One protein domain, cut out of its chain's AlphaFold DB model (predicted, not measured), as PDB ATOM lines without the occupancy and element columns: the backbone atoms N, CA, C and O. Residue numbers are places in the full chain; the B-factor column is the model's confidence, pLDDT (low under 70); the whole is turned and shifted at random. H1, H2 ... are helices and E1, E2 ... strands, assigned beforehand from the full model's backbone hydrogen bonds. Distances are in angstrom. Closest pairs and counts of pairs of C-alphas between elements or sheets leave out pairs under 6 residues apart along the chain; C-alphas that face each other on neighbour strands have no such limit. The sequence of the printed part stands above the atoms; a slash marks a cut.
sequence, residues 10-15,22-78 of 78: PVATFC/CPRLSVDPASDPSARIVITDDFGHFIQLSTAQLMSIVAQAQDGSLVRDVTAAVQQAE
ATOM      1  N   PRO A  10     101.759 186.379 177.030       94.00
ATOM      2  CA  PRO A  10     101.108 185.153 177.479       94.00
ATOM      3  C   PRO A  10     102.106 184.221 178.175       94.00
ATOM      4  O   PRO A  10     103.245 184.076 177.733       94.00
ATOM      5  N   VAL A  11     101.662 183.555 179.244       95.81
ATOM      6  CA  VAL A  11     102.465 182.575 179.995       95.81
ATOM      7  C   VAL A  11     101.847 181.185 179.914       95.81
ATOM      8  O   VAL A  11     102.534 180.228 179.570       95.81
ATOM      9  N   ALA A  12     100.558 181.062 180.236       93.94
ATOM     10  CA  ALA A  12      99.861 179.780 180.254       93.94
ATOM     11  C   ALA A  12      98.357 179.948 180.016       93.94
ATOM     12  O   ALA A  12      97.774 180.978 180.357       93.94
ATOM     13  N   THR A  13      97.736 178.898 179.484       92.38
ATOM     14  CA  THR A  13      96.280 178.756 179.380       92.38
ATOM     15  C   THR A  13      95.869 177.502 180.140       92.38
ATOM     16  O   THR A  13      96.462 176.442 179.938       92.38
ATOM     17  N   PHE A  14      94.858 177.617 180.993       91.12
ATOM     18  CA  PHE A  14      94.336 176.525 181.805       91.12
ATOM     19  C   PHE A  14      92.995 176.070 181.222       91.12
ATOM     20  O   PHE A  14      91.962 176.673 181.485       91.12
ATOM     21  N   CYS A  15      93.012 175.033 180.389       87.31
ATOM     22  CA  CYS A  15      91.801 174.423 179.837       87.31
ATOM     23  C   CYS A  15      91.671 172.985 180.336       87.31
ATOM     24  O   CYS A  15      92.676 172.282 180.443       87.31
ATOM     25  N   CYS A  22      88.501 179.170 179.325       88.75
ATOM     26  CA  CYS A  22      89.822 178.877 179.877       88.75
ATOM     27  C   CYS A  22      90.505 180.099 180.500       88.75
ATOM     28  O   CYS A  22      90.801 181.062 179.776       88.75
ATOM     29  N   PRO A  23      90.887 180.035 181.788       91.50
ATOM     30  CA  PRO A  23      91.696 181.078 182.377       91.50
ATOM     31  C   PRO A  23      93.059 181.190 181.685       91.50
ATOM     32  O   PRO A  23      93.702 180.186 181.357       91.50
ATOM     33  N   ARG A  24      93.528 182.420 181.487       93.06
ATOM     34  CA  ARG A  24      94.836 182.722 180.897       93.06
ATOM     35  C   ARG A  24      95.688 183.516 181.866       93.06
ATOM     36  O   ARG A  24      95.279 184.581 182.310       93.06
ATOM     37  N   LEU A  25      96.897 183.031 182.123       96.00
ATOM     38  CA  LEU A  25      97.943 183.746 182.845       96.00
ATOM     39  C   LEU A  25      98.804 184.531 181.856       96.00
ATOM     40  O   LEU A  25      99.353 183.957 180.911       96.00
ATOM     41  N   SER A  26      98.958 185.826 182.104       96.00
ATOM     42  CA  SER A  26      99.794 186.721 181.305       96.00
ATOM     43  C   SER A  26     100.537 187.731 182.185       96.00
ATOM     44  O   SER A  26     100.198 187.933 183.353       96.00
ATOM     45  N   VAL A  27     101.554 188.380 181.623       96.50
ATOM     46  CA  VAL A  27     102.302 189.473 182.259       96.50
ATOM     47  C   VAL A  27     101.985 190.783 181.550       96.50
ATOM     48  O   VAL A  27     102.110 190.866 180.330       96.50
ATOM     49  N   ASP A  28     101.632 191.813 182.316       95.38
ATOM     50  CA  ASP A  28     101.526 193.190 181.840       95.38
ATOM     51  C   ASP A  28     102.831 193.961 182.134       95.38
ATOM     52  O   ASP A  28     103.061 194.381 183.275       95.38
ATOM     53  N   PRO A  29     103.703 194.183 181.136       93.38
ATOM     54  CA  PRO A  29     104.958 194.901 181.347       93.38
ATOM     55  C   PRO A  29     104.768 196.390 181.677       93.38
ATOM     56  O   PRO A  29     105.684 196.997 182.235       93.38
ATOM     57  N   ALA A  30     103.616 196.979 181.345       92.19
ATOM     58  CA  ALA A  30     103.312 198.387 181.587       92.19
ATOM     59  C   ALA A  30     102.725 198.640 182.987       92.19
ATOM     60  O   ALA A  30     102.720 199.779 183.452       92.19
ATOM     61  N   SER A  31     102.262 197.591 183.671       91.56
ATOM     62  CA  SER A  31     101.682 197.690 185.011       91.56
ATOM     63  C   SER A  31     102.733 197.856 186.118       91.56
ATOM     64  O   SER A  31     103.883 197.392 186.028       91.56
ATOM     65  N   ASP A  32     102.300 198.487 187.214       92.94
ATOM     66  CA  ASP A  32     103.058 198.567 188.465       92.94
ATOM     67  C   ASP A  32     103.421 197.151 188.967       92.94
ATOM     68  O   ASP A  32     102.634 196.215 188.779       92.94
ATOM     69  N   PRO A  33     104.586 196.943 189.614       90.38
ATOM     70  CA  PRO A  33     104.970 195.635 190.146       90.38
ATOM     71  C   PRO A  33     103.922 194.971 191.055       90.38
ATOM     72  O   PRO A  33     103.899 193.742 191.152       90.38
ATOM     73  N   SER A  34     103.054 195.754 191.702       92.88
ATOM     74  CA  SER A  34     101.956 195.258 192.537       92.88
ATOM     75  C   SER A  34     100.757 194.685 191.761       92.88
ATOM     76  O   SER A  34      99.948 193.983 192.362       92.88
ATOM     77  N   ALA A  35     100.664 194.914 190.446       95.06
ATOM     78  CA  ALA A  35      99.530 194.529 189.590       95.06
ATOM     79  C   ALA A  35      99.961 193.922 188.233       95.06
ATOM     80  O   ALA A  35      99.219 193.940 187.252       95.06
ATOM     81  N   ARG A  36     101.191 193.406 188.156       95.69
ATOM     82  CA  ARG A  36     101.857 192.987 186.911       95.69
ATOM     83  C   ARG A  36     101.375 191.656 186.331       95.69
ATOM     84  O   ARG A  36     101.506 191.422 185.132       95.69
ATOM     85  N   ILE A  37     100.889 190.755 187.169       97.56
ATOM     86  CA  ILE A  37     100.396 189.445 186.753       97.56
ATOM     87  C   ILE A  37      98.905 189.565 186.485       97.56
ATOM     88  O   ILE A  37      98.170 189.994 187.366       97.56
ATOM     89  N   VAL A  38      98.457 189.148 185.305       96.12
ATOM     90  CA  VAL A  38      97.048 189.190 184.912       96.12
ATOM     91  C   VAL A  38      96.545 187.765 184.718       96.12
ATOM     92  O   VAL A  38      97.151 186.993 183.972       96.12
ATOM     93  N   ILE A  39      95.435 187.421 185.371       94.88
ATOM     94  CA  ILE A  39      94.676 186.201 185.078       94.88
ATOM     95  C   ILE A  39      93.319 186.626 184.533       94.88
ATOM     96  O   ILE A  39      92.587 187.322 185.230       94.88
ATOM     97  N   THR A  40      93.001 186.230 183.302       92.25
ATOM     98  CA  THR A  40      91.736 186.565 182.626       92.25
ATOM     99  C   THR A  40      90.902 185.315 182.386       92.25
ATOM    100  O   THR A  40      91.476 184.285 182.039       92.25
ATOM    101  N   ASP A  41      89.577 185.413 182.471       86.94
ATOM    102  CA  ASP A  41      88.671 184.464 181.813       86.94
ATOM    103  C   ASP A  41      88.330 184.937 180.383       86.94
ATOM    104  O   ASP A  41      88.796 185.983 179.921       86.94
ATOM    105  N   ASP A  42      87.555 184.147 179.647       76.06
ATOM    106  CA  ASP A  42      87.078 184.476 178.299       76.06
ATOM    107  C   ASP A  42      85.773 185.295 178.286       76.06
ATOM    108  O   ASP A  42      85.325 185.724 177.221       76.06
ATOM    109  N   PHE A  43      85.201 185.576 179.459       81.12
ATOM    110  CA  PHE A  43      84.051 186.463 179.650       81.12
ATOM    111  C   PHE A  43      84.467 187.917 179.934       81.12
ATOM    112  O   PHE A  43      83.617 188.809 179.974       81.12
ATOM    113  N   GLY A  44      85.770 188.179 180.068       79.69
ATOM    114  CA  GLY A  44      86.346 189.505 180.276       79.69
ATOM    115  C   GLY A  44      86.559 189.874 181.743       79.69
ATOM    116  O   GLY A  44      86.962 191.007 182.019       79.69
ATOM    117  N   HIS A  45      86.333 188.953 182.682       88.81
ATOM    118  CA  HIS A  45      86.778 189.149 184.054       88.81
ATOM    119  C   HIS A  45      88.281 188.927 184.146       88.81
ATOM    120  O   HIS A  45      88.864 188.073 183.473       88.81
ATOM    121  N   PHE A  46      88.918 189.695 185.019       92.31
ATOM    122  CA  PHE A  46      90.328 189.527 185.296       92.31
ATOM    123  C   PHE A  46      90.648 189.861 186.742       92.31
ATOM    124  O   PHE A  46      89.955 190.644 187.394       92.31
ATOM    125  N   ILE A  47      91.742 189.284 187.218       94.19
ATOM    126  CA  ILE A  47      92.419 189.717 188.433       94.19
ATOM    127  C   ILE A  47      93.833 190.164 188.088       94.19
ATOM    128  O   ILE A  47      94.462 189.637 187.165       94.19
ATOM    129  N   GLN A  48      94.330 191.128 188.857       95.94
ATOM    130  CA  GLN A  48      95.728 191.531 188.837       95.94
ATOM    131  C   GLN A  48      96.395 191.149 190.152       95.94
ATOM    132  O   GLN A  48      95.813 191.298 191.225       95.94
ATOM    133  N   LEU A  49      97.620 190.651 190.054       96.81
ATOM    134  CA  LEU A  49      98.435 190.224 191.180       96.81
ATOM    135  C   LEU A  49      99.840 190.804 191.031       96.81
ATOM    136  O   LEU A  49     100.345 191.021 189.926       96.81
ATOM    137  N   SER A  50     100.524 190.986 192.149       97.62
ATOM    138  CA  SER A  50     101.970 191.174 192.141       97.62
ATOM    139  C   SER A  50     102.682 189.876 191.758       97.62
ATOM    140  O   SER A  50     102.165 188.770 191.957       97.62
ATOM    141  N   THR A  51     103.930 189.982 191.296       96.06
ATOM    142  CA  THR A  51     104.777 188.797 191.081       96.06
ATOM    143  C   THR A  51     104.951 187.988 192.371       96.06
ATOM    144  O   THR A  51     104.947 186.762 192.330       96.06
ATOM    145  N   ALA A  52     105.058 188.651 193.527       97.00
ATOM    146  CA  ALA A  52     105.215 187.983 194.818       97.00
ATOM    147  C   ALA A  52     103.984 187.141 195.199       97.00
ATOM    148  O   ALA A  52     104.132 186.021 195.686       97.00
ATOM    149  N   GLN A  53     102.774 187.641 194.929       97.88
ATOM    150  CA  GLN A  53     101.541 186.878 195.144       97.88
ATOM    151  C   GLN A  53     101.482 185.644 194.242       97.88
ATOM    152  O   GLN A  53     101.191 184.559 194.740       97.88
ATOM    153  N   LEU A  54     101.829 185.773 192.955       97.25
ATOM    154  CA  LEU A  54     101.899 184.612 192.064       97.25
ATOM    155  C   LEU A  54     102.916 183.577 192.569       97.25
ATOM    156  O   LEU A  54     102.610 182.389 192.601       97.25
ATOM    157  N   MET A  55     104.098 184.010 193.014       97.31
ATOM    158  CA  MET A  55     105.117 183.094 193.543       97.31
ATOM    159  C   MET A  55     104.672 182.400 194.834       97.31
ATOM    160  O   MET A  55     104.986 181.230 195.026       97.31
ATOM    161  N   SER A  56     103.899 183.076 195.686       98.00
ATOM    162  CA  SER A  56     103.287 182.451 196.865       98.00
ATOM    163  C   SER A  56     102.289 181.353 196.477       98.00
ATOM    164  O   SER A  56     102.329 180.266 197.048       98.00
ATOM    165  N   ILE A  57     101.444 181.597 195.467       97.31
ATOM    166  CA  ILE A  57     100.517 180.584 194.934       97.31
ATOM    167  C   ILE A  57     101.298 179.379 194.392       97.31
ATOM    168  O   ILE A  57     100.968 178.237 194.702       97.31
ATOM    169  N   VAL A  58     102.359 179.624 193.614       97.50
ATOM    170  CA  VAL A  58     103.210 178.561 193.056       97.50
ATOM    171  C   VAL A  58     103.882 177.746 194.160       97.50
ATOM    172  O   VAL A  58     103.898 176.521 194.069       97.50
ATOM    173  N   ALA A  59     104.398 178.388 195.209       98.38
ATOM    174  CA  ALA A  59     105.015 177.690 196.335       98.38
ATOM    175  C   ALA A  59     104.015 176.753 197.036       98.38
ATOM    176  O   ALA A  59     104.305 175.568 197.195       98.38
ATOM    177  N   GLN A  60     102.811 177.247 197.339       98.50
ATOM    178  CA  GLN A  60     101.743 176.449 197.954       98.50
ATOM    179  C   GLN A  60     101.270 175.298 197.052       98.50
ATOM    180  O   GLN A  60     100.913 174.219 197.526       98.50
ATOM    181  N   ALA A  61     101.270 175.499 195.733       97.44
ATOM    182  CA  ALA A  61     100.987 174.429 194.782       97.44
ATOM    183  C   ALA A  61     102.095 173.360 194.784       97.44
ATOM    184  O   ALA A  61     101.793 172.168 194.778       97.44
ATOM    185  N   GLN A  62     103.366 173.769 194.829       97.81
ATOM    186  CA  GLN A  62     104.522 172.864 194.829       97.81
ATOM    187  C   GLN A  62     104.645 172.045 196.118       97.81
ATOM    188  O   GLN A  62     104.992 170.867 196.053       97.81
ATOM    189  N   ASP A  63     104.346 172.632 197.279       98.19
ATOM    190  CA  ASP A  63     104.335 171.915 198.566       98.19
ATOM    191  C   ASP A  63     103.035 171.116 198.815       98.19
ATOM    192  O   ASP A  63     102.893 170.383 199.804       98.19
ATOM    193  N   GLY A  64     102.073 171.242 197.897       98.38
ATOM    194  CA  GLY A  64     100.801 170.535 197.905       98.38
ATOM    195  C   GLY A  64      99.769 171.069 198.901       98.38
ATOM    196  O   GLY A  64      98.700 170.470 199.004       98.38
ATOM    197  N   SER A  65     100.039 172.150 199.641       98.38
ATOM    198  CA  SER A  65      99.046 172.794 200.518       98.38
ATOM    199  C   SER A  65      97.841 173.278 199.741       98.38
ATOM    200  O   SER A  65      96.723 172.901 200.081       98.38
ATOM    201  N   LEU A  66      98.062 173.975 198.627       98.00
ATOM    202  CA  LEU A  66      96.965 174.503 197.824       98.00
ATOM    203  C   LEU A  66      96.045 173.390 197.303       98.00
ATOM    204  O   LEU A  66      94.828 173.533 197.328       98.00
ATOM    205  N   VAL A  67      96.612 172.256 196.873       97.06
ATOM    206  CA  VAL A  67      95.829 171.105 196.389       97.06
ATOM    207  C   VAL A  67      94.988 170.497 197.511       97.06
ATOM    208  O   VAL A  67      93.807 170.216 197.301       97.06
ATOM    209  N   ARG A  68      95.579 170.295 198.698       98.06
ATOM    210  CA  ARG A  68      94.858 169.769 199.868       98.06
ATOM    211  C   ARG A  68      93.700 170.682 200.251       98.06
ATOM    212  O   ARG A  68      92.578 170.204 200.392       98.06
ATOM    213  N   ASP A  69      93.974 171.976 200.371       97.81
ATOM    214  CA  ASP A  69      93.020 172.952 200.891       97.81
ATOM    215  C   ASP A  69      91.862 173.180 199.912       97.81
ATOM    216  O   ASP A  69      90.702 173.171 200.320       97.81
ATOM    217  N   VAL A  70      92.145 173.286 198.607       97.25
ATOM    218  CA  VAL A  70      91.103 173.404 197.571       97.25
ATOM    219  C   VAL A  70      90.235 172.149 197.516       97.25
ATOM    220  O   VAL A  70      89.015 172.259 197.454       97.25
ATOM    221  N   THR A  71      90.838 170.959 197.579       97.19
ATOM    222  CA  THR A  71      90.083 169.694 197.536       97.19
ATOM    223  C   THR A  71      89.148 169.573 198.735       97.19
ATOM    224  O   THR A  71      87.973 169.253 198.569       97.19
ATOM    225  N   ALA A  72      89.649 169.878 199.935       97.44
ATOM    226  CA  ALA A  72      88.840 169.876 201.147       97.44
ATOM    227  C   ALA A  72      87.693 170.896 201.070       97.44
ATOM    228  O   ALA A  72      86.573 170.582 201.466       97.44
ATOM    229  N   ALA A  73      87.949 172.096 200.539       97.50
ATOM    230  CA  ALA A  73      86.930 173.131 200.388       97.50
ATOM    231  C   ALA A  73      85.828 172.739 199.389       97.50
ATOM    232  O   ALA A  73      84.654 172.969 199.664       97.50
ATOM    233  N   VAL A  74      86.182 172.116 198.259       96.38
ATOM    234  CA  VAL A  74      85.198 171.639 197.268       96.38
ATOM    235  C   VAL A  74      84.271 170.587 197.879       96.38
ATOM    236  O   VAL A  74      83.060 170.713 197.753       96.38
ATOM    237  N   GLN A  75      84.812 169.621 198.627       94.88
ATOM    238  CA  GLN A  75      84.022 168.568 199.287       94.88
ATOM    239  C   GLN A  75      83.040 169.091 200.346       94.88
ATOM    240  O   GLN A  75      82.101 168.393 200.708       94.88
ATOM    241  N   GLN A  76      83.273 170.288 200.889       91.69
ATOM    242  CA  GLN A  76      82.363 170.929 201.843       91.69
ATOM    243  C   GLN A  76      81.209 171.676 201.165       91.69
ATOM    244  O   GLN A  76      80.237 172.018 201.835       91.69
ATOM    245  N   ALA A  77      81.348 171.992 199.877       84.81
ATOM    246  CA  ALA A  77      80.371 172.754 199.105       84.81
ATOM    247  C   ALA A  77      79.369 171.861 198.345       84.81
ATOM    248  O   ALA A  77      78.460 172.393 197.704       84.81
ATOM    249  N   GLU A  78      79.545 170.539 198.420       74.31
ATOM    250  CA  GLU A  78      78.670 169.493 197.868       74.31
ATOM    251  C   GLU A  78      77.722 168.930 198.938       74.31
ATOM    252  O   GLU A  78      76.539 168.694 198.600       74.31
TER     253      GLU A  78
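AT A GLANCE: This is residues 10 to 15 and 22 to 78 of the 78 residues of an uncharacterized protein of Actinomadura decatromicini (UniProt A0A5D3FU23). A small twisted sheet of four short strands has two helices leading away from it as an L, with residues 70 to 78 sticking out. The 63 printed residues include E1, E2, E3, E4, H1 and H2 in that order, class mixed. The sheet, E1 E2 E3 E4, is antiparallel; E2 E3 E4 form a meander, each strand the antiparallel neighbour of the one before. The whole is loose, radius of gyration of the C-alphas 13.4 A, spanning 40 by 27 by 16 A.

IN THESE COORDINATES: E1, residues 10 to 13, begins at C-alpha 10 (101.108, 185.153, 177.479). E2 is 24 to 27, E3 37 to 40, E4 46 to 49. H1, 51 to 62, is 16.4 A long; H2, 65 to 76, is 16.8 A and ends at C-alpha 76 (82.363, 170.929, 201.843).

HOW THE PARTS SIT: N 25 and O 12 of E2 and E1 are 2.8 A apart, within hydrogen-bond range, as are N 26 and O 38 in hairpin E2 and E3, 2.8 A, and N 37 and O 49 in hairpin E3 and E4, 2.8 A. H1 only grazes the sheet, with residues 51 to 54; C-alphas 37 and 51, the closest of E3 and H1, are 6.2 A apart. H1 and H2 touch only at the corner, only just, with 3 pairs of C-alphas within 8 A, the closest Gln 60 and Leu 66, 5.2 A, about perpendicular at 76 degrees. H2 is not on the sheet. In H1 and H2 every O i to N i+4 pair is within hydrogen-bond range.

THE WHOLE: The C-alphas of Ala 30 and Glu 78 are farthest apart, 41.3 A. Residues 16 to 21 are cut out; C-alphas 15 and 22 are 4.9 A apart. Of the links printed whole, none is long. No printed residue is under 70 in pLDDT.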